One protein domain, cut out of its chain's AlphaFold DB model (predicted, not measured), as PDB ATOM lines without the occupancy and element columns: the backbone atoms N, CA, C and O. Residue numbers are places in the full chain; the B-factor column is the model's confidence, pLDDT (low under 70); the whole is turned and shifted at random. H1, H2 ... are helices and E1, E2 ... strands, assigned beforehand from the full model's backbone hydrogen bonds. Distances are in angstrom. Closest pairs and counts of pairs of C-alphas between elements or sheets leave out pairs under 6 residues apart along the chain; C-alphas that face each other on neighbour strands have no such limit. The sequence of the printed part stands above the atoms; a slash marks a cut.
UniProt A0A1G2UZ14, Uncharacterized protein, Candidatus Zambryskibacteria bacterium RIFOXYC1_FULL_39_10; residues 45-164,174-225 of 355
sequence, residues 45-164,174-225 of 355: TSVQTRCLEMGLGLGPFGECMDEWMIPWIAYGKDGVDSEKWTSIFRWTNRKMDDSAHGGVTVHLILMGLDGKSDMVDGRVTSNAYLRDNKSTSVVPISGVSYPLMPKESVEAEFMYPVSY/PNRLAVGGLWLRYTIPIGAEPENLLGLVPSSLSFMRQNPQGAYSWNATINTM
ATOM      1  N   THR A  45       0.572 -48.196 361.006       69.44
ATOM      2  CA  THR A  45      -0.559 -48.934 360.428       69.44
ATOM      3  C   THR A  45      -0.052 -50.184 359.703       69.44
ATOM      4  O   THR A  45       1.083 -50.215 359.225       69.44
ATOM      5  N   SER A  46      -0.895 -51.214 359.564       77.38
ATOM      6  CA  SER A  46      -0.537 -52.456 358.854       77.38
ATOM      7  C   SER A  46      -0.021 -52.213 357.429       77.38
ATOM      8  O   SER A  46       0.847 -52.940 356.952       77.38
ATOM      9  N   VAL A  47      -0.520 -51.171 356.764       71.56
ATOM     10  CA  VAL A  47      -0.117 -50.784 355.407       71.56
ATOM     11  C   VAL A  47       1.312 -50.238 355.385       71.56
ATOM     12  O   VAL A  47       2.107 -50.657 354.550       71.56
ATOM     13  N   GLN A  48       1.681 -49.372 356.332       77.25
ATOM     14  CA  GLN A  48       3.032 -48.799 356.398       77.25
ATOM     15  C   GLN A  48       4.099 -49.863 356.668       77.25
ATOM     16  O   GLN A  48       5.160 -49.841 356.046       77.25
ATOM     17  N   THR A  49       3.799 -50.825 357.544       79.19
ATOM     18  CA  THR A  49       4.684 -51.970 357.800       79.19
ATOM     19  C   THR A  49       4.908 -52.785 356.529       79.19
ATOM     20  O   THR A  49       6.054 -53.057 356.176       79.19
ATOM     21  N   ARG A  50       3.840 -53.093 355.782       80.06
ATOM     22  CA  ARG A  50       3.942 -53.853 354.524       80.06
ATOM     23  C   ARG A  50       4.761 -53.130 353.456       80.06
ATOM     24  O   ARG A  50       5.484 -53.776 352.710       80.06
ATOM     25  N   CYS A  51       4.710 -51.800 353.395       83.56
ATOM     26  CA  CYS A  51       5.529 -51.040 352.446       83.56
ATOM     27  C   CYS A  51       7.020 -51.189 352.727       83.56
ATOM     28  O   CYS A  51       7.792 -51.473 351.812       83.56
ATOM     29  N   LEU A  52       7.410 -51.095 353.997       79.44
ATOM     30  CA  LEU A  52       8.793 -51.313 354.409       79.44
ATOM     31  C   LEU A  52       9.238 -52.767 354.187       79.44
ATOM     32  O   LEU A  52      10.352 -52.988 353.715       79.44
ATOM     33  N   GLU A  53       8.378 -53.755 354.461       80.25
ATOM     34  CA  GLU A  53       8.652 -55.179 354.185       80.25
ATOM     35  C   GLU A  53       8.917 -55.452 352.697       80.25
ATOM     36  O   GLU A  53       9.712 -56.326 352.354       80.25
ATOM     37  N   MET A  54       8.294 -54.675 351.810       78.94
ATOM     38  CA  MET A  54       8.490 -54.745 350.360       78.94
ATOM     39  C   MET A  54       9.659 -53.891 349.851       78.94
ATOM     40  O   MET A  54       9.880 -53.816 348.642       78.94
ATOM     41  N   GLY A  55      10.412 -53.246 350.746       78.81
ATOM     42  CA  GLY A  55      11.527 -52.368 350.384       78.81
ATOM     43  C   GLY A  55      11.096 -51.046 349.738       78.81
ATOM     44  O   GLY A  55      11.912 -50.405 349.077       78.81
ATOM     45  N   LEU A  56       9.834 -50.644 349.907       84.75
ATOM     46  CA  LEU A  56       9.301 -49.370 349.428       84.75
ATOM     47  C   LEU A  56       9.561 -48.258 350.449       84.75
ATOM     48  O   LEU A  56       9.685 -48.493 351.653       84.75
ATOM     49  N   GLY A  57       9.623 -47.023 349.958       83.69
ATOM     50  CA  GLY A  57       9.725 -45.842 350.804       83.69
ATOM     51  C   GLY A  57       8.383 -45.474 351.438       83.69
ATOM     52  O   GLY A  57       7.315 -45.837 350.940       83.69
ATOM     53  N   LEU A  58       8.445 -44.682 352.509       83.75
ATOM     54  CA  LEU A  58       7.286 -43.990 353.068       83.75
ATOM     55  C   LEU A  58       7.379 -42.502 352.734       83.75
ATOM     56  O   LEU A  58       8.383 -41.851 353.029       83.75
ATOM     57  N   GLY A  59       6.332 -41.983 352.104       79.69
ATOM     58  CA  GLY A  59       6.169 -40.565 351.837       79.69
ATOM     59  C   GLY A  59       5.875 -39.764 353.111       79.69
ATOM     60  O   GLY A  59       5.624 -40.332 354.180       79.69
ATOM     61  N   PRO A  60       5.899 -38.424 353.016       75.44
ATOM     62  CA  PRO A  60       5.734 -37.529 354.162       75.44
ATOM     63  C   PRO A  60       4.365 -37.637 354.851       75.44
ATOM     64  O   PRO A  60       4.251 -37.258 356.016       75.44
ATOM     65  N   PHE A  61       3.338 -38.157 354.175       80.25
ATOM     66  CA  PHE A  61       2.003 -38.367 354.740       80.25
ATOM     67  C   PHE A  61       1.733 -39.841 355.082       80.25
ATOM     68  O   PHE A  61       0.606 -40.205 355.415       80.25
ATOM     69  N   GLY A  62       2.763 -40.694 355.053       78.38
ATOM     70  CA  GLY A  62       2.649 -42.123 355.339       78.38
ATOM     71  C   GLY A  62       2.125 -42.955 354.170       78.38
ATOM     72  O   GLY A  62       1.808 -44.128 354.363       78.38
ATOM     73  N   GLU A  63       2.027 -42.366 352.980       86.62
ATOM     74  CA  GLU A  63       1.780 -43.071 351.731       86.62
ATOM     75  C   GLU A  63       2.979 -43.928 351.330       86.62
ATOM     76  O   GLU A  63       4.128 -43.610 351.634       86.62
ATOM     77  N   CYS A  64       2.725 -45.015 350.611       88.69
ATOM     78  CA  CYS A  64       3.807 -45.842 350.102       88.69
ATOM     79  C   CYS A  64       4.314 -45.258 348.798       88.69
ATOM     80  O   CYS A  64       3.521 -44.849 347.940       88.69
ATOM     81  N   MET A  65       5.635 -45.200 348.673       89.81
ATOM     82  CA  MET A  65       6.282 -44.572 347.540       89.81
ATOM     83  C   MET A  65       7.411 -45.413 346.973       89.81
ATOM     84  O   MET A  65       8.060 -46.190 347.671       89.81
ATOM     85  N   ASP A  66       7.661 -45.197 345.692       88.81
ATOM     86  CA  ASP A  66       8.787 -45.773 344.991       88.81
ATOM     87  C   ASP A  66       9.457 -44.719 344.110       88.81
ATOM     88  O   ASP A  66       8.780 -43.905 343.487       88.81
ATOM     89  N   GLU A  67      10.787 -44.694 344.058       86.88
ATOM     90  CA  GLU A  67      11.520 -43.599 343.410       86.88
ATOM     91  C   GLU A  67      12.476 -44.104 342.338       86.88
ATOM     92  O   GLU A  67      13.192 -45.088 342.525       86.88
ATOM     93  N   TRP A  68      12.457 -43.452 341.183       89.06
ATOM     94  CA  TRP A  68      13.258 -43.809 340.017       89.06
ATOM     95  C   TRP A  68      13.801 -42.542 339.373       89.06
ATOM     96  O   TRP A  68      13.209 -41.475 339.510       89.06
ATOM     97  N   MET A  69      14.907 -42.636 338.645       87.88
ATOM     98  CA  MET A  69      15.494 -41.466 337.996       87.88
ATOM     99  C   MET A  69      15.918 -41.737 336.567       87.88
ATOM    100  O   MET A  69      16.193 -42.866 336.159       87.88
ATOM    101  N   ILE A  70      16.029 -40.635 335.846       88.50
ATOM    102  CA  ILE A  70      16.694 -40.490 334.570       88.50
ATOM    103  C   ILE A  70      17.751 -39.391 334.756       88.50
ATOM    104  O   ILE A  70      17.398 -38.257 335.082       88.50
ATOM    105  N   PRO A  71      19.045 -39.687 334.570       83.25
ATOM    106  CA  PRO A  71      20.101 -38.716 334.841       83.25
ATOM    107  C   PRO A  71      20.245 -37.672 333.727       83.25
ATOM    108  O   PRO A  71      20.984 -36.710 333.900       83.25
ATOM    109  N   TRP A  72      19.559 -37.841 332.594       83.88
ATOM    110  CA  TRP A  72      19.681 -36.952 331.445       83.88
ATOM    111  C   TRP A  72      18.329 -36.713 330.767       83.88
ATOM    112  O   TRP A  72      17.609 -37.657 330.470       83.88
ATOM    113  N   ILE A  73      17.995 -35.462 330.487       82.88
ATOM    114  CA  ILE A  73      16.947 -35.021 329.562       82.88
ATOM    115  C   ILE A  73      17.562 -33.944 328.667       82.88
ATOM    116  O   ILE A  73      18.471 -33.247 329.111       82.88
ATOM    117  N   ALA A  74      17.091 -33.805 327.429       79.19
ATOM    118  CA  ALA A  74      17.587 -32.791 326.503       79.19
ATOM    119  C   ALA A  74      16.446 -32.211 325.664       79.19
ATOM    120  O   ALA A  74      15.648 -32.951 325.083       79.19
ATOM    121  N   TYR A  75      16.361 -30.887 325.584       77.31
ATOM    122  CA  TYR A  75      15.337 -30.202 324.797       77.31
ATOM    123  C   TYR A  75      15.818 -28.827 324.323       77.31
ATOM    124  O   TYR A  75      16.637 -28.189 324.977       77.31
ATOM    125  N   GLY A  76      15.300 -28.364 323.184       75.00
ATOM    126  CA  GLY A  76      15.657 -27.068 322.585       75.00
ATOM    127  C   GLY A  76      16.545 -27.193 321.357       75.00
ATOM    128  O   GLY A  76      16.593 -28.263 320.757       75.00
ATOM    129  N   LYS A  77      17.203 -26.108 320.939       71.31
ATOM    130  CA  LYS A  77      18.102 -26.144 319.774       71.31
ATOM    131  C   LYS A  77      19.556 -26.012 320.180       71.31
ATOM    132  O   LYS A  77      19.879 -25.241 321.072       71.31
ATOM    133  N   ASP A  78      20.422 -26.709 319.467       67.50
ATOM    134  CA  ASP A  78      21.862 -26.536 319.605       67.50
ATOM    135  C   ASP A  78      22.339 -25.371 318.714       67.50
ATOM    136  O   ASP A  78      22.090 -25.347 317.506       67.50
ATOM    137  N   GLY A  79      22.942 -24.356 319.336       62.56
ATOM    138  CA  GLY A  79      22.930 -22.943 318.930       62.56
ATOM    139  C   GLY A  79      23.624 -22.531 317.625       62.56
ATOM    140  O   GLY A  79      23.763 -21.333 317.397       62.56
ATOM    141  N   VAL A  80      24.052 -23.438 316.748       54.44
ATOM    142  CA  VAL A  80      24.722 -23.063 315.480       54.44
ATOM    143  C   VAL A  80      24.111 -23.758 314.262       54.44
ATOM    144  O   VAL A  80      23.982 -23.133 313.212       54.44
ATOM    145  N   ASP A  81      23.621 -24.989 314.418       58.19
ATOM    146  CA  ASP A  81      23.212 -25.822 313.283       58.19
ATOM    147  C   ASP A  81      21.698 -25.986 313.147       58.19
ATOM    148  O   ASP A  81      21.250 -26.767 312.323       58.19
ATOM    149  N   SER A  82      20.871 -25.257 313.907       63.84
ATOM    150  CA  SER A  82      19.393 -25.376 313.921       63.84
ATOM    151  C   SER A  82      18.845 -26.771 314.260       63.84
ATOM    152  O   SER A  82      17.638 -27.001 314.154       63.84
ATOM    153  N   GLU A  83      19.705 -27.681 314.716       72.25
ATOM    154  CA  GLU A  83      19.298 -28.999 315.180       72.25
ATOM    155  C   GLU A  83      18.469 -28.872 316.455       72.25
ATOM    156  O   GLU A  83      18.843 -28.159 317.389       72.25
ATOM    157  N   LYS A  84      17.328 -29.562 316.495       79.25
ATOM    158  CA  LYS A  84      16.410 -29.550 317.635       79.25
ATOM    159  C   LYS A  84      16.498 -30.873 318.386       79.25
ATOM    160  O   LYS A  84      16.288 -31.940 317.814       79.25
ATOM    161  N   TRP A  85      16.740 -30.791 319.683       80.00
ATOM    162  CA  TRP A  85      16.667 -31.900 320.618       80.00
ATOM    163  C   TRP A  85      15.283 -31.965 321.250       80.00
ATOM    164  O   TRP A  85      14.647 -30.948 321.546       80.00
ATOM    165  N   THR A  86      14.776 -33.179 321.422       84.00
ATOM    166  CA  THR A  86      13.486 -33.424 322.066       84.00
ATOM    167  C   THR A  86      13.560 -34.695 322.890       84.00
ATOM    168  O   THR A  86      13.926 -35.758 322.388       84.00
ATOM    169  N   SER A  87      13.176 -34.579 324.155       87.81
ATOM    170  CA  SER A  87      12.940 -35.706 325.042       87.81
ATOM    171  C   SER A  87      11.439 -35.978 325.114       87.81
ATOM    172  O   SER A  87      10.654 -35.063 325.353       87.81
ATOM    173  N   ILE A  88      11.038 -37.231 324.917       89.00
ATOM    174  CA  ILE A  88       9.665 -37.709 325.096       89.00
ATOM    175  C   ILE A  88       9.679 -38.783 326.168       89.00
ATOM    176  O   ILE A  88      10.260 -39.855 325.989       89.00
ATOM    177  N   PHE A  89       9.038 -38.490 327.287       89.19
ATOM    178  CA  PHE A  89       8.877 -39.426 328.382       89.19
ATOM    179  C   PHE A  89       7.587 -40.207 328.208       89.19
ATOM    180  O   PHE A  89       6.525 -39.627 328.011       89.19
ATOM    181  N   ARG A  90       7.680 -41.528 328.292       89.12
ATOM    182  CA  ARG A  90       6.551 -42.446 328.228       89.12
ATOM    183  C   ARG A  90       6.523 -43.281 329.479       89.12
ATOM    184  O   ARG A  90       7.509 -43.946 329.816       89.12
ATOM    185  N   TRP A  91       5.353 -43.343 330.084       85.88
ATOM    186  CA  TRP A  91       5.105 -44.316 331.124       85.88
ATOM    187  C   TRP A  91       3.748 -44.980 330.952       85.88
ATOM    188  O   TRP A  91       2.843 -44.481 330.277       85.88
ATOM    189  N   THR A  92       3.609 -46.149 331.564       83.06
ATOM    190  CA  THR A  92       2.377 -46.930 331.529       83.06
ATOM    191  C   THR A  92       2.189 -47.644 332.855       83.06
ATOM    192  O   THR A  92       3.090 -48.345 333.318       83.06
ATOM    193  N   ASN A  93       1.008 -47.506 333.452       82.75
ATOM    194  CA  ASN A  93       0.592 -48.360 334.555       82.75
ATOM    195  C   ASN A  93       0.151 -49.707 333.966       82.75
ATOM    196  O   ASN A  93      -0.988 -49.867 333.536       82.75
ATOM    197  N   ARG A  94       1.065 -50.680 333.876       71.44
ATOM    198  CA  ARG A  94       0.794 -51.967 333.209       71.44
ATOM    199  C   ARG A  94       0.043 -52.971 334.089       71.44
ATOM    200  O   ARG A  94      -0.113 -54.117 333.667       71.44
ATOM    201  N   LYS A  95      -0.423 -52.592 335.286       67.69
ATOM    202  CA  LYS A  95      -1.227 -53.504 336.108       67.69
ATOM    203  C   LYS A  95      -2.442 -53.976 335.295       67.69
ATOM    204  O   LYS A  95      -3.169 -53.170 334.719       67.69
ATOM    205  N   MET A  96      -2.572 -55.294 335.144       53.03
ATOM    206  CA  MET A  96      -3.534 -55.931 334.231       53.03
ATOM    207  C   MET A  96      -4.898 -56.169 334.886       53.03
ATOM    208  O   MET A  96      -5.884 -56.381 334.178       53.03
ATOM    209  N   ASP A  97      -4.949 -56.160 336.216       60.78
ATOM    210  CA  ASP A  97      -6.142 -56.369 337.019       60.78
ATOM    211  C   ASP A  97      -6.982 -55.087 337.086       60.78
ATOM    212  O   ASP A  97      -6.531 -54.056 337.574       60.78
ATOM    213  N   ASP A  98      -8.237 -55.175 336.632       56.59
ATOM    214  CA  ASP A  98      -9.232 -54.086 336.633       56.59
ATOM    215  C   ASP A  98      -9.726 -53.724 338.051       56.59
ATOM    216  O   ASP A  98     -10.831 -53.206 338.238       56.59
ATOM    217  N   SER A  99      -8.938 -54.025 339.087       55.78
ATOM    218  CA  SER A  99      -9.297 -53.692 340.457       55.78
ATOM    219  C   SER A  99      -9.261 -52.168 340.617       55.78
ATOM    220  O   SER A  99      -8.242 -51.509 340.411       55.78
ATOM    221  N   ALA A 100     -10.403 -51.588 340.996       52.31
ATOM    222  CA  ALA A 100     -10.638 -50.144 341.129       52.31
ATOM    223  C   ALA A 100      -9.740 -49.431 342.170       52.31
ATOM    224  O   ALA A 100      -9.939 -48.255 342.469       52.31
ATOM    225  N   HIS A 101      -8.767 -50.135 342.752       54.47
ATOM    226  CA  HIS A 101      -7.864 -49.663 343.800       54.47
ATOM    227  C   HIS A 101      -6.387 -49.655 343.359       54.47
ATOM    228  O   HIS A 101      -5.517 -49.408 344.184       54.47
ATOM    229  N   GLY A 102      -6.094 -49.893 342.072       61.59
ATOM    230  CA  GLY A 102      -4.738 -49.941 341.496       61.59
ATOM    231  C   GLY A 102      -4.172 -48.613 340.974       61.59
ATOM    232  O   GLY A 102      -3.259 -48.623 340.147       61.59
ATOM    233  N   GLY A 103      -4.741 -47.477 341.388       79.88
ATOM    234  CA  GLY A 103      -4.304 -46.158 340.937       79.88
ATOM    235  C   GLY A 103      -2.920 -45.797 341.480       79.88
ATOM    236  O   GLY A 103      -2.698 -45.853 342.689       79.88
ATOM    237  N   VAL A 104      -2.005 -45.398 340.597       87.06
ATOM    238  CA  VAL A 104      -0.679 -44.879 340.964       87.06
ATOM    239  C   VAL A 104      -0.602 -43.421 340.540       87.06
ATOM    240  O   VAL A 104      -1.013 -43.078 339.435       87.06
ATOM    241  N   THR A 105      -0.057 -42.564 341.397       88.94
ATOM    242  CA  THR A 105       0.275 -41.186 341.032       88.94
ATOM    243  C   THR A 105       1.765 -41.091 340.749       88.94
ATOM    244  O   THR A 105       2.576 -41.458 341.597       88.94
ATOM    245  N   VAL A 106       2.123 -40.590 339.569       88.31
ATOM    246  CA  VAL A 106       3.517 -40.327 339.184       88.31
ATOM    247  C   VAL A 106       3.782 -38.840 339.312       88.31
ATOM    248  O   VAL A 106       3.110 -38.041 338.664       88.31
ATOM    249  N   HIS A 107       4.761 -38.475 340.128       87.44
ATOM    250  CA  HIS A 107       5.245 -37.110 340.302       87.44
ATOM    251  C   HIS A 107       6.550 -36.940 339.530       87.44
ATOM    252  O   HIS A 107       7.492 -37.711 339.735       87.44
ATOM    253  N   LEU A 108       6.602 -35.942 338.652       85.88
ATOM    254  CA  LEU A 108       7.791 -35.578 337.890       85.88
ATOM    255  C   LEU A 108       8.476 -34.398 338.577       85.88
ATOM    256  O   LEU A 108       7.875 -33.346 338.794       85.88
ATOM    257  N   ILE A 109       9.751 -34.577 338.908       83.25
ATOM    258  CA  ILE A 109      10.576 -33.576 339.577       83.25
ATOM    259  C   ILE A 109      11.819 -33.359 338.720       83.25
ATOM    260  O   ILE A 109      12.597 -34.283 338.481       83.25
ATOM    261  N   LEU A 110      12.009 -32.133 338.238       79.62
ATOM    262  CA  LEU A 110      13.210 -31.770 337.496       79.62
ATOM    263  C   LEU A 110      14.396 -31.664 338.464       79.62
ATOM    264  O   LEU A 110      14.341 -30.912 339.436       79.62
ATOM    265  N   MET A 111      15.465 -32.404 338.186       77.75
ATOM    266  CA  MET A 111      16.743 -32.257 338.877       77.75
ATOM    267  C   MET A 111      17.534 -31.124 338.235       77.75
ATOM    268  O   MET A 111      17.567 -30.992 337.007       77.75
ATOM    269  N   GLY A 112      18.168 -30.310 339.078       67.50
ATOM    270  CA  GLY A 112      19.000 -29.212 338.613       67.50
ATOM    271  C   GLY A 112      20.216 -29.722 337.846       67.50
ATOM    272  O   GLY A 112      20.662 -30.857 338.016       67.50
ATOM    273  N   LEU A 113      20.787 -28.857 337.020       65.56
ATOM    274  CA  LEU A 113      22.171 -29.027 336.609       65.56
ATOM    275  C   LEU A 113      23.061 -28.632 337.778       65.56
ATOM    276  O   LEU A 113      22.822 -27.596 338.406       65.56
ATOM    277  N   ASP A 114      24.080 -29.440 338.076       54.84
ATOM    278  CA  ASP A 114      25.139 -28.978 338.970       54.84
ATOM    279  C   ASP A 114      25.657 -27.666 338.370       54.84
ATOM    280  O   ASP A 114      25.944 -27.624 337.166       54.84
ATOM    281  N   GLY A 115      25.667 -26.594 339.173       40.69
ATOM    282  CA  GLY A 115      25.737 -25.176 338.779       40.69
ATOM    283  C   GLY A 115      26.992 -24.746 338.007       40.69
ATOM    284  O   GLY A 115      27.329 -23.567 337.973       40.69
ATOM    285  N   LYS A 116      27.699 -25.703 337.409       39.84
ATOM    286  CA  LYS A 116      28.831 -25.572 336.501       39.84
ATOM    287  C   LYS A 116      28.502 -25.869 335.031       39.84
ATOM    288  O   LYS A 116      29.319 -25.494 334.199       39.84
ATOM    289  N   SER A 117      27.385 -26.526 334.695       38.69
ATOM    290  CA  SER A 117      27.184 -27.069 333.331       38.69
ATOM    291  C   SER A 117      26.388 -26.211 332.338       38.69
ATOM    292  O   SER A 117      26.324 -26.601 331.186       38.69
ATOM    293  N   ASP A 118      25.879 -25.032 332.716       31.42
ATOM    294  CA  ASP A 118      25.618 -23.937 331.762       31.42
ATOM    295  C   ASP A 118      25.234 -22.654 332.513       31.42
ATOM    296  O   ASP A 118      24.071 -22.368 332.803       31.42
ATOM    297  N   MET A 119      26.246 -21.859 332.866       30.75
ATOM    298  CA  MET A 119      26.044 -20.462 333.241       30.75
ATOM    299  C   MET A 119      26.238 -19.596 332.002       30.75
ATOM    300  O   MET A 119      27.308 -19.030 331.795       30.75
ATOM    301  N   VAL A 120      25.181 -19.426 331.214       36.09
ATOM    302  CA  VAL A 120      25.039 -18.174 330.472       36.09
ATOM    303  C   VAL A 120      24.287 -17.216 331.399       36.09
ATOM    304  O   VAL A 120      23.107 -17.410 331.675       36.09
ATOM    305  N   ASP A 121      25.006 -16.231 331.944       31.53
ATOM    306  CA  ASP A 121      24.511 -15.145 332.813       31.53
ATOM    307  C   ASP A 121      24.040 -15.509 334.237       31.53
ATOM    308  O   ASP A 121      23.187 -14.831 334.815       31.53
ATOM    309  N   GLY A 122      24.613 -16.543 334.864       30.78
ATOM    310  CA  GLY A 122      24.456 -16.743 336.315       30.78
ATOM    311  C   GLY A 122      23.045 -17.116 336.785       30.78
ATOM    312  O   GLY A 122      22.745 -17.016 337.974       30.78
ATOM    313  N   ARG A 123      22.163 -17.543 335.874       34.88
ATOM    314  CA  ARG A 123      20.810 -18.006 336.196       34.88
ATOM    315  C   ARG A 123      20.622 -19.446 335.740       34.88
ATOM    316  O   ARG A 123      20.448 -19.708 334.554       34.88
ATOM    317  N   VAL A 124      20.572 -20.366 336.703       38.81
ATOM    318  CA  VAL A 124      19.986 -21.698 336.512       38.81
ATOM    319  C   VAL A 124      18.497 -21.483 336.238       38.81
ATOM    320  O   VAL A 124      17.709 -21.320 337.165       38.81
ATOM    321  N   THR A 125      18.093 -21.392 334.972       45.53
ATOM    322  CA  THR A 125      16.665 -21.389 334.629       45.53
ATOM    323  C   THR A 125      16.234 -22.826 334.388       45.53
ATOM    324  O   THR A 125      16.135 -23.298 333.262       45.53
ATOM    325  N   SER A 126      15.963 -23.538 335.480       48.84
ATOM    326  CA  SER A 126      15.324 -24.860 335.511       48.84
ATOM    327  C   SER A 126      13.839 -24.801 335.105       48.84
ATOM    328  O   SER A 126      12.990 -25.490 335.665       48.84
ATOM    329  N   ASN A 127      13.503 -23.965 334.121       57.59
ATOM    330  CA  ASN A 127      12.154 -23.836 333.595       57.59
ATOM    331  C   ASN A 127      12.002 -24.797 332.415       57.59
ATOM    332  O   ASN A 127      12.004 -24.394 331.252       57.59
ATOM    333  N   ALA A 128      11.912 -26.087 332.725       65.44
ATOM    334  CA  ALA A 128      11.421 -27.066 331.769       65.44
ATOM    335  C   ALA A 128       9.892 -27.000 331.742       65.44
ATOM    336  O   ALA A 128       9.248 -26.859 332.789       65.44
ATOM    337  N   TYR A 129       9.317 -27.141 330.555       75.94
ATOM    338  CA  TYR A 129       7.887 -27.330 330.376       75.94
ATOM    339  C   TYR A 129       7.651 -28.684 329.746       75.94
ATOM    340  O   TYR A 129       8.522 -29.239 329.076       75.94
ATOM    341  N   LEU A 130       6.457 -29.207 329.962       81.31
ATOM    342  CA  LEU A 130       6.001 -30.390 329.274       81.31
ATOM    343  C   LEU A 130       4.692 -30.114 328.550       81.31
ATOM    344  O   LEU A 130       3.894 -29.263 328.956       81.31
ATOM    345  N   ARG A 131       4.490 -30.861 327.476       84.75
ATOM    346  CA  ARG A 131       3.198 -31.063 326.840       84.75
ATOM    347  C   ARG A 131       2.891 -32.541 326.910       84.75
ATOM    348  O   ARG A 131       3.680 -33.343 326.415       84.75
ATOM    349  N   ASP A 132       1.773 -32.896 327.515       86.19
ATOM    350  CA  ASP A 132       1.378 -34.290 327.630       86.19
ATOM    351  C   ASP A 132       0.220 -34.649 326.688       86.19
ATOM    352  O   ASP A 132      -0.423 -33.789 326.090       86.19
ATOM    353  N   ASN A 133      -0.018 -35.942 326.484       84.19
ATOM    354  CA  ASN A 133      -1.084 -36.424 325.605       84.19
ATOM    355  C   ASN A 133      -2.487 -36.393 326.245       84.19
ATOM    356  O   ASN A 133      -3.471 -36.629 325.543       84.19
ATOM    357  N   LYS A 134      -2.594 -36.129 327.552       77.12
ATOM    358  CA  LYS A 134      -3.861 -36.018 328.296       77.12
ATOM    359  C   LYS A 134      -4.346 -34.563 328.394       77.12
ATOM    360  O   LYS A 134      -5.546 -34.327 328.508       77.12
ATOM    361  N   SER A 135      -3.438 -33.597 328.317       71.25
ATOM    362  CA  SER A 135      -3.653 -32.160 328.437       71.25
ATOM    363  C   SER A 135      -3.148 -31.458 327.183       71.25
ATOM    364  O   SER A 135      -1.983 -31.536 326.816       71.25
ATOM    365  N   THR A 136      -4.001 -30.669 326.534       68.94
ATOM    366  CA  THR A 136      -3.558 -29.820 325.416       68.94
ATOM    367  C   THR A 136      -2.661 -28.659 325.861       68.94
ATOM    368  O   THR A 136      -2.085 -27.975 325.009       68.94
ATOM    369  N   SER A 137      -2.568 -28.420 327.173       71.94
ATOM    370  CA  SER A 137      -1.868 -27.295 327.790       71.94
ATOM    371  C   SER A 137      -0.404 -27.621 328.070       71.94
ATOM    372  O   SER A 137      -0.063 -28.730 328.469       71.94
ATOM    373  N   VAL A 138       0.452 -26.614 327.906       75.31
ATOM    374  CA  VAL A 138       1.867 -26.673 328.281       75.31
ATOM    375  C   VAL A 138       1.990 -26.281 329.753       75.31
ATOM    376  O   VAL A 138       1.499 -25.221 330.141       75.31
ATOM    377  N   VAL A 139       2.628 -27.118 330.572       75.62
ATOM    378  CA  VAL A 139       2.759 -26.891 332.023       75.62
ATOM    379  C   VAL A 139       4.225 -26.925 332.464       75.62
ATOM    380  O   VAL A 139       5.018 -27.662 331.876       75.62
ATOM    381  N   PRO A 140       4.626 -26.125 333.469       73.50
ATOM    382  CA  PRO A 140       5.970 -26.206 334.031       73.50
ATOM    383  C   PRO A 140       6.170 -27.559 334.721       73.50
ATOM    384  O   PRO A 140       5.266 -28.039 335.396       73.50
ATOM    385  N   ILE A 141       7.357 -28.159 334.597       73.50
ATOM    386  CA  ILE A 141       7.634 -29.508 335.136       73.50
ATOM    387  C   ILE A 141       7.644 -29.545 336.667       73.50
ATOM    388  O   ILE A 141       7.406 -30.598 337.250       73.50
ATOM    389  N   SER A 142       7.901 -28.415 337.330       65.56
ATOM    390  CA  SER A 142       7.982 -28.344 338.791       65.56
ATOM    391  C   SER A 142       6.664 -28.765 339.459       65.56
ATOM    392  O   SER A 142       5.771 -27.940 339.643       65.56
ATOM    393  N   GLY A 143       6.582 -30.032 339.876       65.00
ATOM    394  CA  GLY A 143       5.465 -30.572 340.650       65.00
ATOM    395  C   GLY A 143       4.297 -31.092 339.814       65.00
ATOM    396  O   GLY A 143       3.164 -31.058 340.289       65.00
ATOM    397  N   VAL A 144       4.538 -31.557 338.582       79.69
ATOM    398  CA  VAL A 144       3.474 -32.196 337.794       79.69
ATOM    399  C   VAL A 144       3.231 -33.609 338.308       79.69
ATOM    400  O   VAL A 144       4.153 -34.423 338.395       79.69
ATOM    401  N   SER A 145       1.969 -33.898 338.606       86.81
ATOM    402  CA  SER A 145       1.523 -35.190 339.111       86.81
ATOM    403  C   SER A 145       0.443 -35.755 338.209       86.81
ATOM    404  O   SER A 145      -0.508 -35.059 337.851       86.81
ATOM    405  N   TYR A 146       0.552 -37.037 337.895       86.12
ATOM    406  CA  TYR A 146      -0.406 -37.712 337.040       86.12
ATOM    407  C   TYR A 146      -1.000 -38.919 337.745       86.12
ATOM    408  O   TYR A 146      -0.277 -39.888 337.995       86.12
ATOM    409  N   PRO A 147      -2.306 -38.893 338.049       87.81
ATOM    410  CA  PRO A 147      -3.005 -40.083 338.488       87.81
ATOM    411  C   PRO A 147      -3.194 -41.020 337.294       87.81
ATOM    412  O   PRO A 147      -3.559 -40.590 336.192       87.81
ATOM    413  N   LEU A 148      -2.927 -42.306 337.506       84.81
ATOM    414  CA  LEU A 148      -3.042 -43.328 336.475       84.81
ATOM    415  C   LEU A 148      -3.795 -44.521 336.987       84.81
ATOM    416  O   LEU A 148      -3.334 -45.238 337.882       84.81
ATOM    417  N   MET A 149      -4.902 -44.780 336.321       85.38
ATOM    418  CA  MET A 149      -5.604 -46.036 336.492       85.38
ATOM    419  C   MET A 149      -4.826 -47.180 335.821       85.38
ATOM    420  O   MET A 149      -3.950 -46.935 334.981       85.38
ATOM    421  N   PRO A 150      -5.106 -48.442 336.189       82.69
ATOM    422  CA  PRO A 150      -4.563 -49.599 335.487       82.69
ATOM    423  C   PRO A 150      -4.756 -49.485 333.969       82.69
ATOM    424  O   PRO A 150      -5.804 -49.041 333.501       82.69
ATOM    425  N   LYS A 151      -3.738 -49.883 333.200       82.12
ATOM    426  CA  LYS A 151      -3.650 -49.811 331.726       82.12
ATOM    427  C   LYS A 151      -3.586 -48.400 331.138       82.12
ATOM    428  O   LYS A 151      -3.473 -48.270 329.920       82.12
ATOM    429  N   GLU A 152      -3.600 -47.350 331.955       85.94
ATOM    430  CA  GLU A 152      -3.375 -46.003 331.451       85.94
ATOM    431  C   GLU A 152      -1.894 -45.730 331.199       85.94
ATOM    432  O   GLU A 152      -0.996 -46.159 331.930       85.94
ATOM    433  N   SER A 153      -1.654 -44.938 330.166       86.25
ATOM    434  CA  SER A 153      -0.344 -44.426 329.803       86.25
ATOM    435  C   SER A 153      -0.421 -42.933 329.593       86.25
ATOM    436  O   SER A 153      -1.474 -42.395 329.237       86.25
ATOM    437  N   VAL A 154       0.715 -42.274 329.720       87.19
ATOM    438  CA  VAL A 154       0.850 -40.901 329.246       87.19
ATOM    439  C   VAL A 154       2.251 -40.679 328.746       87.19
ATOM    440  O   VAL A 154       3.226 -41.339 329.121       87.19
ATOM    441  N   GLU A 155       2.269 -39.790 327.780       90.19
ATOM    442  CA  GLU A 155       3.425 -39.374 327.038       90.19
ATOM    443  C   GLU A 155       3.578 -37.880 327.279       90.19
ATOM    444  O   GLU A 155       2.607 -37.144 327.118       90.19
ATOM    445  N   ALA A 156       4.767 -37.456 327.692       87.94
ATOM    446  CA  ALA A 156       5.104 -36.068 327.964       87.94
ATOM    447  C   ALA A 156       6.323 -35.659 327.130       87.94
ATOM    448  O   ALA A 156       7.418 -36.199 327.299       87.94
ATOM    449  N   GLU A 157       6.133 -34.702 326.227       87.62
ATOM    450  CA  GLU A 157       7.191 -34.062 325.447       87.62
ATOM    451  C   GLU A 157       7.775 -32.892 326.244       87.62
ATOM    452  O   GLU A 157       7.035 -32.032 326.718       87.62
ATOM    453  N   PHE A 158       9.100 -32.846 326.375       83.81
ATOM    454  CA  PHE A 158       9.817 -31.772 327.061       83.81
ATOM    455  C   PHE A 158      10.082 -30.621 326.097       83.81
ATOM    456  O   PHE A 158      10.554 -30.820 324.976       83.81
ATOM    457  N   MET A 159       9.799 -29.404 326.550       73.69
ATOM    458  CA  MET A 159       9.826 -28.203 325.726       73.69
ATOM    459  C   MET A 159      10.395 -27.015 326.510       73.69
ATOM    460  O   MET A 159      10.250 -26.921 327.731       73.69
ATOM    461  N   TYR A 160      10.986 -26.059 325.791       65.12
ATOM    462  CA  TYR A 160      11.125 -24.695 326.303       65.12
ATOM    463  C   TYR A 160       9.742 -24.025 326.354       65.12
ATOM    464  O   TYR A 160       8.878 -24.373 325.541       65.12
ATOM    465  N   PRO A 161       9.501 -23.069 327.268       57.09
ATOM    466  CA  PRO A 161       8.247 -22.332 327.254       57.09
ATOM    467  C   PRO A 161       8.059 -21.631 325.921       57.09
ATOM    468  O   PRO A 161       8.968 -21.015 325.364       57.09
ATOM    469  N   VAL A 162       6.819 -21.682 325.462       54.00
ATOM    470  CA  VAL A 162       6.331 -20.812 324.406       54.00
ATOM    471  C   VAL A 162       6.179 -19.427 325.033       54.00
ATOM    472  O   VAL A 162       5.523 -19.294 326.068       54.00
ATOM    473  N   SER A 163       6.815 -18.403 324.464       50.69
ATOM    474  CA  SER A 163       6.663 -17.031 324.951       50.69
ATOM    475  C   SER A 163       5.180 -16.647 324.952       50.69
ATOM    476  O   SER A 163       4.546 -16.659 323.896       50.69
ATOM    477  N   TYR A 164       4.644 -16.272 326.114       45.88
ATOM    478  CA  TYR A 164       3.431 -15.466 326.176       45.88
ATOM    479  C   TYR A 164       3.845 -14.003 326.245       45.88
ATOM    480  O   TYR A 164       4.625 -13.593 327.105       45.88
ATOM    481  N   PRO A 174      14.561 -20.137 322.622       51.72
ATOM    482  CA  PRO A 174      14.271 -21.413 321.969       51.72
ATOM    483  C   PRO A 174      15.421 -21.895 321.072       51.72
ATOM    484  O   PRO A 174      15.333 -22.987 320.510       51.72
ATOM    485  N   ASN A 175      16.477 -21.091 320.905       57.94
ATOM    486  CA  ASN A 175      17.701 -21.463 320.209       57.94
ATOM    487  C   ASN A 175      18.808 -21.993 321.134       57.94
ATOM    488  O   ASN A 175      19.938 -22.153 320.679       57.94
ATOM    489  N   ARG A 176      18.505 -22.246 322.412       59.69
ATOM    490  CA  ARG A 176      19.438 -22.861 323.360       59.69
ATOM    491  C   ARG A 176      19.052 -24.301 323.650       59.69
ATOM    492  O   ARG A 176      17.881 -24.665 323.559       59.69
ATOM    493  N   LEU A 177      20.057 -25.111 323.962       67.12
ATOM    494  CA  LEU A 177      19.903 -26.483 324.411       67.12
ATOM    495  C   LEU A 177      19.812 -26.447 325.935       67.12
ATOM    496  O   LEU A 177      20.666 -25.855 326.589       67.12
ATOM    497  N   ALA A 178      18.785 -27.071 326.498       67.31
ATOM    498  CA  ALA A 178      18.698 -27.325 327.926       67.31
ATOM    499  C   ALA A 178      18.908 -28.807 328.187       67.31
ATOM    500  O   ALA A 178      18.371 -29.668 327.482       67.31
ATOM    501  N   VAL A 179      19.658 -29.073 329.248       69.69
ATOM    502  CA  VAL A 179      19.928 -30.408 329.764       69.69
ATOM    503  C   VAL A 179      19.566 -30.467 331.244       69.69
ATOM    504  O   VAL A 179      19.482 -29.444 331.921       69.69
ATOM    505  N   GLY A 180      19.282 -31.655 331.760       75.62
ATOM    506  CA  GLY A 180      18.887 -31.830 333.158       75.62
ATOM    507  C   GLY A 180      18.674 -33.291 333.506       75.62
ATOM    508  O   GLY A 180      18.992 -34.167 332.710       75.62
ATOM    509  N   GLY A 181      18.122 -33.563 334.683       81.75
ATOM    510  CA  GLY A 181      17.714 -34.911 335.076       81.75
ATOM    511  C   GLY A 181      16.248 -34.940 335.488       81.75
ATOM    512  O   GLY A 181      15.673 -33.913 335.833       81.75
ATOM    513  N   LEU A 182      15.635 -36.117 335.472       85.62
ATOM    514  CA  LEU A 182      14.264 -36.319 335.923       85.62
ATOM    515  C   LEU A 182      14.246 -37.294 337.095       85.62
ATOM    516  O   LEU A 182      14.730 -38.420 336.992       85.62
ATOM    517  N   TRP A 183      13.657 -36.866 338.202       86.50
ATOM    518  CA  TRP A 183      13.339 -37.707 339.343       86.50
ATOM    519  C   TRP A 183      11.844 -38.002 339.330       86.50
ATOM    520  O   TRP A 183      11.009 -37.103 339.247       86.50
ATOM    521  N   LEU A 184      11.516 -39.286 339.366       87.75
ATOM    522  CA  LEU A 184      10.158 -39.794 339.372       87.75
ATOM    523  C   LEU A 184       9.853 -40.382 340.732       87.75
ATOM    524  O   LEU A 184      10.551 -41.288 341.194       87.75
ATOM    525  N   ARG A 185       8.776 -39.898 341.334       88.12
ATOM    526  CA  ARG A 185       8.218 -40.470 342.551       88.12
ATOM    527  C   ARG A 185       6.860 -41.061 342.232       88.12
ATOM    528  O   ARG A 185       5.965 -40.361 341.776       88.12
ATOM    529  N   TYR A 186       6.708 -42.348 342.480       89.00
ATOM    530  CA  TYR A 186       5.448 -43.063 342.384       89.00
ATOM    531  C   TYR A 186       4.853 -43.129 343.782       89.00
ATOM    532  O   TYR A 186       5.555 -43.483 344.722       89.00
ATOM    533  N   THR A 187       3.581 -42.784 343.933       90.00
ATOM    534  CA  THR A 187       2.863 -42.869 345.212       90.00
ATOM    535  C   THR A 187       1.527 -43.558 345.015       90.00
ATOM    536  O   THR A 187       0.869 -43.335 343.995       90.00
ATOM    537  N   ILE A 188       1.088 -44.320 346.009       87.44
ATOM    538  CA  ILE A 188      -0.282 -44.844 346.081       87.44
ATOM    539  C   ILE A 188      -1.046 -44.176 347.228       87.44
ATOM    540  O   ILE A 188      -0.421 -43.761 348.202       87.44
ATOM    541  N   PRO A 189      -2.382 -44.052 347.150       81.38
ATOM    542  CA  PRO A 189      -3.173 -43.502 348.247       81.38
ATOM    543  C   PRO A 189      -2.959 -44.261 349.564       81.38
ATOM    544  O   PRO A 189      -2.742 -45.474 349.568       81.38
ATOM    545  N   ILE A 190      -3.079 -43.561 350.694       79.50
ATOM    546  CA  ILE A 190      -3.045 -44.188 352.021       79.50
ATOM    547  C   ILE A 190      -4.161 -45.239 352.102       79.50
ATOM    548  O   ILE A 190      -5.317 -44.950 351.792       79.50
ATOM    549  N   GLY A 191      -3.811 -46.457 352.521       75.38
ATOM    550  CA  GLY A 191      -4.743 -47.585 352.590       75.38
ATOM    551  C   GLY A 191      -4.796 -48.454 351.331       75.38
ATOM    552  O   GLY A 191      -5.448 -49.494 351.362       75.38
ATOM    553  N   ALA A 192      -4.118 -48.069 350.246       80.19
ATOM    554  CA  ALA A 192      -3.969 -48.923 349.073       80.19
ATOM    555  C   ALA A 192      -2.923 -50.028 349.305       80.19
ATOM    556  O   ALA A 192      -1.986 -49.875 350.091       80.19
ATOM    557  N   GLU A 193      -3.086 -51.135 348.584       83.12
ATOM    558  CA  GLU A 193      -2.186 -52.288 348.638       83.12
ATOM    559  C   GLU A 193      -0.809 -51.935 348.024       83.12
ATOM    560  O   GLU A 193      -0.759 -51.470 346.876       83.12
ATOM    561  N   PRO A 194       0.314 -52.135 348.745       82.38
ATOM    562  CA  PRO A 194       1.659 -51.762 348.277       82.38
ATOM    563  C   PRO A 194       2.086 -52.473 346.986       82.38
ATOM    564  O   PRO A 194       2.865 -51.937 346.195       82.38
ATOM    565  N   GLU A 195       1.508 -53.643 346.714       82.06
ATOM    566  CA  GLU A 195       1.684 -54.433 345.493       82.06
ATOM    567  C   GLU A 195       1.339 -53.647 344.222       82.06
ATOM    568  O   GLU A 195       1.825 -53.970 343.137       82.06
ATOM    569  N   ASN A 196       0.530 -52.590 344.334       79.44
ATOM    570  CA  ASN A 196       0.236 -51.686 343.227       79.44
ATOM    571  C   ASN A 196       1.488 -50.982 342.678       79.44
ATOM    572  O   ASN A 196       1.518 -50.658 341.492       79.44
ATOM    573  N   LEU A 197       2.527 -50.778 343.496       80.12
ATOM    574  CA  LEU A 197       3.810 -50.216 343.052       80.12
ATOM    575  C   LEU A 197       4.740 -51.277 342.448       80.12
ATOM    576  O   LEU A 197       5.546 -50.961 341.578       80.12
ATOM    577  N   LEU A 198       4.597 -52.547 342.839       70.50
ATOM    578  CA  LEU A 198       5.436 -53.644 342.340       70.50
ATOM    579  C   LEU A 198       5.139 -54.025 340.878       70.50
ATOM    580  O   LEU A 198       5.963 -54.660 340.225       70.50
ATOM    581  N   GLY A 199       3.975 -53.633 340.346       64.06
ATOM    582  CA  GLY A 199       3.576 -53.859 338.951       64.06
ATOM    583  C   GLY A 199       4.044 -52.786 337.962       64.06
ATOM    584  O   GLY A 199       3.682 -52.843 336.781       64.06
ATOM    585  N   LEU A 200       4.803 -51.789 338.423       70.94
ATOM    586  CA  LEU A 200       5.280 -50.703 337.577       70.94
ATOM    587  C   LEU A 200       6.388 -51.190 336.641       70.94
ATOM    588  O   LEU A 200       7.391 -51.767 337.056       70.94
ATOM    589  N   VAL A 201       6.206 -50.935 335.348       71.81
ATOM    590  CA  VAL A 201       7.249 -51.158 334.344       71.81
ATOM    591  C   VAL A 201       8.190 -49.953 334.368       71.81
ATOM    592  O   VAL A 201       7.693 -48.833 334.510       71.81
ATOM    593  N   PRO A 202       9.515 -50.147 334.202       78.88
ATOM    594  CA  PRO A 202      10.435 -49.037 334.014       78.88
ATOM    595  C   PRO A 202       9.893 -48.071 332.965       78.88
ATOM    596  O   PRO A 202       9.598 -48.465 331.833       78.88
ATOM    597  N   SER A 203       9.746 -46.809 333.350       84.12
ATOM    598  CA  SER A 203       9.366 -45.777 332.398       84.12
ATOM    599  C   SER A 203      10.520 -45.527 331.438       84.12
ATOM    600  O   SER A 203      11.683 -45.784 331.759       84.12
ATOM    601  N   SER A 204      10.208 -45.024 330.252       87.88
ATOM    602  CA  SER A 204      11.199 -44.835 329.196       87.88
ATOM    603  C   SER A 204      11.226 -43.389 328.738       87.88
ATOM    604  O   SER A 204      10.196 -42.720 328.666       87.88
ATOM    605  N   LEU A 205      12.413 -42.899 328.416       88.75
ATOM    606  CA  LEU A 205      12.617 -41.602 327.802       88.75
ATOM    607  C   LEU A 205      13.253 -41.817 326.440       88.75
ATOM    608  O   LEU A 205      14.337 -42.388 326.339       88.75
ATOM    609  N   SER A 206      12.570 -41.356 325.401       88.50
ATOM    610  CA  SER A 206      13.118 -41.291 324.053       88.50
ATOM    611  C   SER A 206      13.754 -39.928 323.840       88.50
ATOM    612  O   SER A 206      13.102 -38.904 324.019       88.50
ATOM    613  N   PHE A 207      15.017 -39.911 323.449       84.56
ATOM    614  CA  PHE A 207      15.705 -38.722 322.973       84.56
ATOM    615  C   PHE A 207      15.727 -38.745 321.468       84.56
ATOM    616  O   PHE A 207      16.006 -39.783 320.872       84.56
ATOM    617  N   MET A 208      15.460 -37.601 320.867       84.12
ATOM    618  CA  MET A 208      15.457 -37.460 319.428       84.12
ATOM    619  C   MET A 208      16.200 -36.196 319.044       84.12
ATOM    620  O   MET A 208      16.043 -35.151 319.683       84.12
ATOM    621  N   ARG A 209      16.986 -36.307 317.975       81.56
ATOM    622  CA  ARG A 209      17.647 -35.180 317.322       81.56
ATOM    623  C   ARG A 209      16.990 -34.976 315.969       81.56
ATOM    624  O   ARG A 209      16.869 -35.914 315.181       81.56
ATOM    625  N   GLN A 210      16.524 -33.764 315.730       80.75
ATOM    626  CA  GLN A 210      15.918 -33.337 314.482       80.75
ATOM    627  C   GLN A 210      16.917 -32.451 313.744       80.75
ATOM    628  O   GLN A 210      17.453 -31.504 314.318       80.75
ATOM    629  N   ASN A 211      17.167 -32.767 312.479       80.31
ATOM    630  CA  ASN A 211      18.032 -31.977 311.613       80.31
ATOM    631  C   ASN A 211      17.323 -30.682 311.145       80.31
ATOM    632  O   ASN A 211      16.112 -30.529 311.349       80.31
ATOM    633  N   PRO A 212      18.033 -29.760 310.469       76.69
ATOM    634  CA  PRO A 212      17.464 -28.492 309.988       76.69
ATOM    635  C   PRO A 212      16.271 -28.652 309.044       76.69
ATOM    636  O   PRO A 212      15.404 -27.787 308.962       76.69
ATOM    637  N   GLN A 213      16.229 -29.765 308.307       79.75
ATOM    638  CA  GLN A 213      15.172 -30.096 307.353       79.75
ATOM    639  C   GLN A 213      13.933 -30.696 308.036       79.75
ATOM    640  O   GLN A 213      12.957 -31.026 307.364       79.75
ATOM    641  N   GLY A 214      13.956 -30.844 309.362       75.00
ATOM    642  CA  GLY A 214      12.845 -31.361 310.148       75.00
ATOM    643  C   GLY A 214      12.771 -32.888 310.211       75.00
ATOM    644  O   GLY A 214      11.845 -33.415 310.829       75.00
ATOM    645  N   ALA A 215      13.721 -33.615 309.624       80.12
ATOM    646  CA  ALA A 215      13.792 -35.064 309.753       80.12
ATOM    647  C   ALA A 215      14.503 -35.446 311.057       80.12
ATOM    648  O   ALA A 215      15.520 -34.853 311.421       80.12
ATOM    649  N   TYR A 216      13.988 -36.459 311.754       78.19
ATOM    650  CA  TYR A 216      14.714 -37.048 312.874       78.19
ATOM    651  C   TYR A 216      15.915 -37.818 312.335       78.19
ATOM    652  O   TYR A 216      15.758 -38.805 311.620       78.19
ATOM    653  N   SER A 217      17.110 -37.337 312.662       69.81
ATOM    654  CA  SER A 217      18.370 -37.977 312.290       69.81
ATOM    655  C   SER A 217      18.742 -39.102 313.251       69.81
ATOM    656  O   SER A 217      19.561 -39.948 312.904       69.81
ATOM    657  N   TRP A 218      18.146 -39.130 314.448       72.44
ATOM    658  CA  TRP A 218      18.521 -40.075 315.492       72.44
ATOM    659  C   TRP A 218      17.447 -40.249 316.576       72.44
ATOM    660  O   TRP A 218      16.736 -39.293 316.910       72.44
ATOM    661  N   ASN A 219      17.390 -41.452 317.169       80.00
ATOM    662  CA  ASN A 219      16.715 -41.713 318.436       80.00
ATOM    663  C   ASN A 219      17.538 -42.616 319.380       80.00
ATOM    664  O   ASN A 219      18.289 -43.485 318.943       80.00
ATOM    665  N   ALA A 220      17.373 -42.439 320.689       80.31
ATOM    666  CA  ALA A 220      17.735 -43.456 321.676       80.31
ATOM    667  C   ALA A 220      16.732 -43.482 322.816       80.31
ATOM    668  O   ALA A 220      16.107 -42.471 323.134       80.31
ATOM    669  N   THR A 221      16.617 -44.637 323.462       84.19
ATOM    670  CA  THR A 221      15.750 -44.818 324.620       84.19
ATOM    671  C   THR A 221      16.585 -45.142 325.847       84.19
ATOM    672  O   THR A 221      17.432 -46.037 325.821       84.19
ATOM    673  N   ILE A 222      16.323 -44.428 326.937       85.00
ATOM    674  CA  ILE A 222      16.815 -44.785 328.265       85.00
ATOM    675  C   ILE A 222      15.638 -45.188 329.134       85.00
ATOM    676  O   ILE A 222      14.549 -44.625 329.027       85.00
ATOM    677  N   ASN A 223      15.865 -46.163 330.002       86.81
ATOM    678  CA  ASN A 223      14.884 -46.553 330.998       86.81
ATOM    679  C   ASN A 223      15.212 -45.865 332.315       86.81
ATOM    680  O   ASN A 223      16.376 -45.620 332.635       86.81
ATOM    681  N   THR A 224      14.179 -45.579 333.092       86.62
ATOM    682  CA  THR A 224      14.343 -45.149 334.475       86.62
ATOM    683  C   THR A 224      15.089 -46.207 335.276       86.62
ATOM    684  O   THR A 224      14.853 -47.403 335.090       86.62
ATOM    685  N   MET A 225      15.923 -45.777 336.218       85.94
ATOM    686  CA  MET A 225      16.700 -46.675 337.070       85.94
ATOM    687  C   MET A 225      16.592 -46.313 338.549       85.94
ATOM    688  O   MET A 225      16.306 -45.169 338.915       85.94
TER     689      MET A 225
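What this domain is: This is residues 45 to 164 and 174 to 225 of the 355 residues of an uncharacterized protein of Candidatus Zambryskibacteria bacterium RIFOXYC1_FULL_39_10 (UniProt A0A1G2UZ14). Two layers of antiparallel strands stand partly face to face as an elongated sandwich, E6, E3, E8 and E1 in one layer and E5, E4, E7, E2, E9 and E10 in the other. The layers run into each other along one strongly twisted, branched sheet, since E1 bends and its last residues pair with E2; the two short helices, H1 and H2, lie toward one end of the long axis. The printed part has 172 residues, with H1 first, then E1 to E8, H2, E9 and E10, and its class is mostly strand. It is compact by its radius of gyration of the C-alphas, 17.8 A, and spans 58 by 33 by 30 A.

How they stand to each other: The sheet is branched, and E2, residues 84 to 92, has three neighbours. E1, residues 64 to 77, beside residues 84 to 87 of E2, and E7, residues 153 to 159, beside 87 to 92, lie on one side of it; E9, residues 204 to 210, lies on the other side. E1 and E2 form a hairpin, antiparallel at 159 degrees, with N 85 and O 76 within hydrogen-bond range at 2.8 A. E2 and E7 are antiparallel at 160 degrees, with N 89 and O 156 at 2.8 A, and E2 and E9 at 159 degrees, with N 88 and O 206 at 2.8 A. E9 forms a hairpin with the edge strand E10, residues 216 to 223, with N 205 and O 222 at 2.8 A. On the other side of E7 from E2 lies E4, residues 129 to 132, with N 157 and O 131 at 2.8 A. E4 forms a hairpin with the edge strand E5, residues 138 to 140, with N 130 and O 139 at 2.8 A. E1 bends by 55 degrees at residue 71 and is antiparallel to E8, residues 177 to 187, at 164 degrees, with N 70 and O 182 at 2.8 A. On the other side of E8 from E1 lies E3, residues 104 to 113, with N 109 and O 183 at 2.8 A. E3 is also the antiparallel neighbour of the edge strand E6, residues 144 to 148, with N 106 and O 146 at 3.0 A. Between E1 and E7 the closest C-alphas, those of Tyr 75 and Met 159, are 5.9 A apart. E3 and E7 are apart. H1, residues 46 to 53, only grazes the sheet with its residues 47 to 52; the closest C-alphas of H1 and E1, those of Cys 51 and Cys 64, are 6.0 A apart. H2, residues 195 to 198, is on the sheet at a height of 8.5 A, only just over none of its strands, with 2 of its C-alphas falling on E1 and 2 on E8. Every O i to N i+4 pair is within hydrogen-bond range in H1; H2 is too short for such a pair.

Where its parts are: H1 begins at C-alpha 46, (-0.537, -52.456, 358.854). E1 measures 38.9 A from first to last C-alpha, E8 31.5 A, E3 28.1 A and E2 26.3 A. E10 measures 20.5 A, E7 19.6 A and E9 19.3 A. C-alpha 77, where E1 ends, is at (18.102, -26.144, 319.774), and C-alpha 223, where E10 ends, is at (14.884, -46.553, 330.998).

The domain as a whole: The two C-alphas farthest apart, those of Thr 45 and Gln 213, are 58.5 A from each other. Residues 165 to 173 are not printed, and C-alphas 164 and 174 are 13.1 A apart across this cut, in the link from E7 to E8. The links from E2 to E3 and from E3 to E4 are long; the latter is residues 114 to 128. The mean pLDDT of the printed part is 74.6, and 47 residues are under 70, among them 95 to 102, 112 to 128, 160 to 164 and 174 to 179.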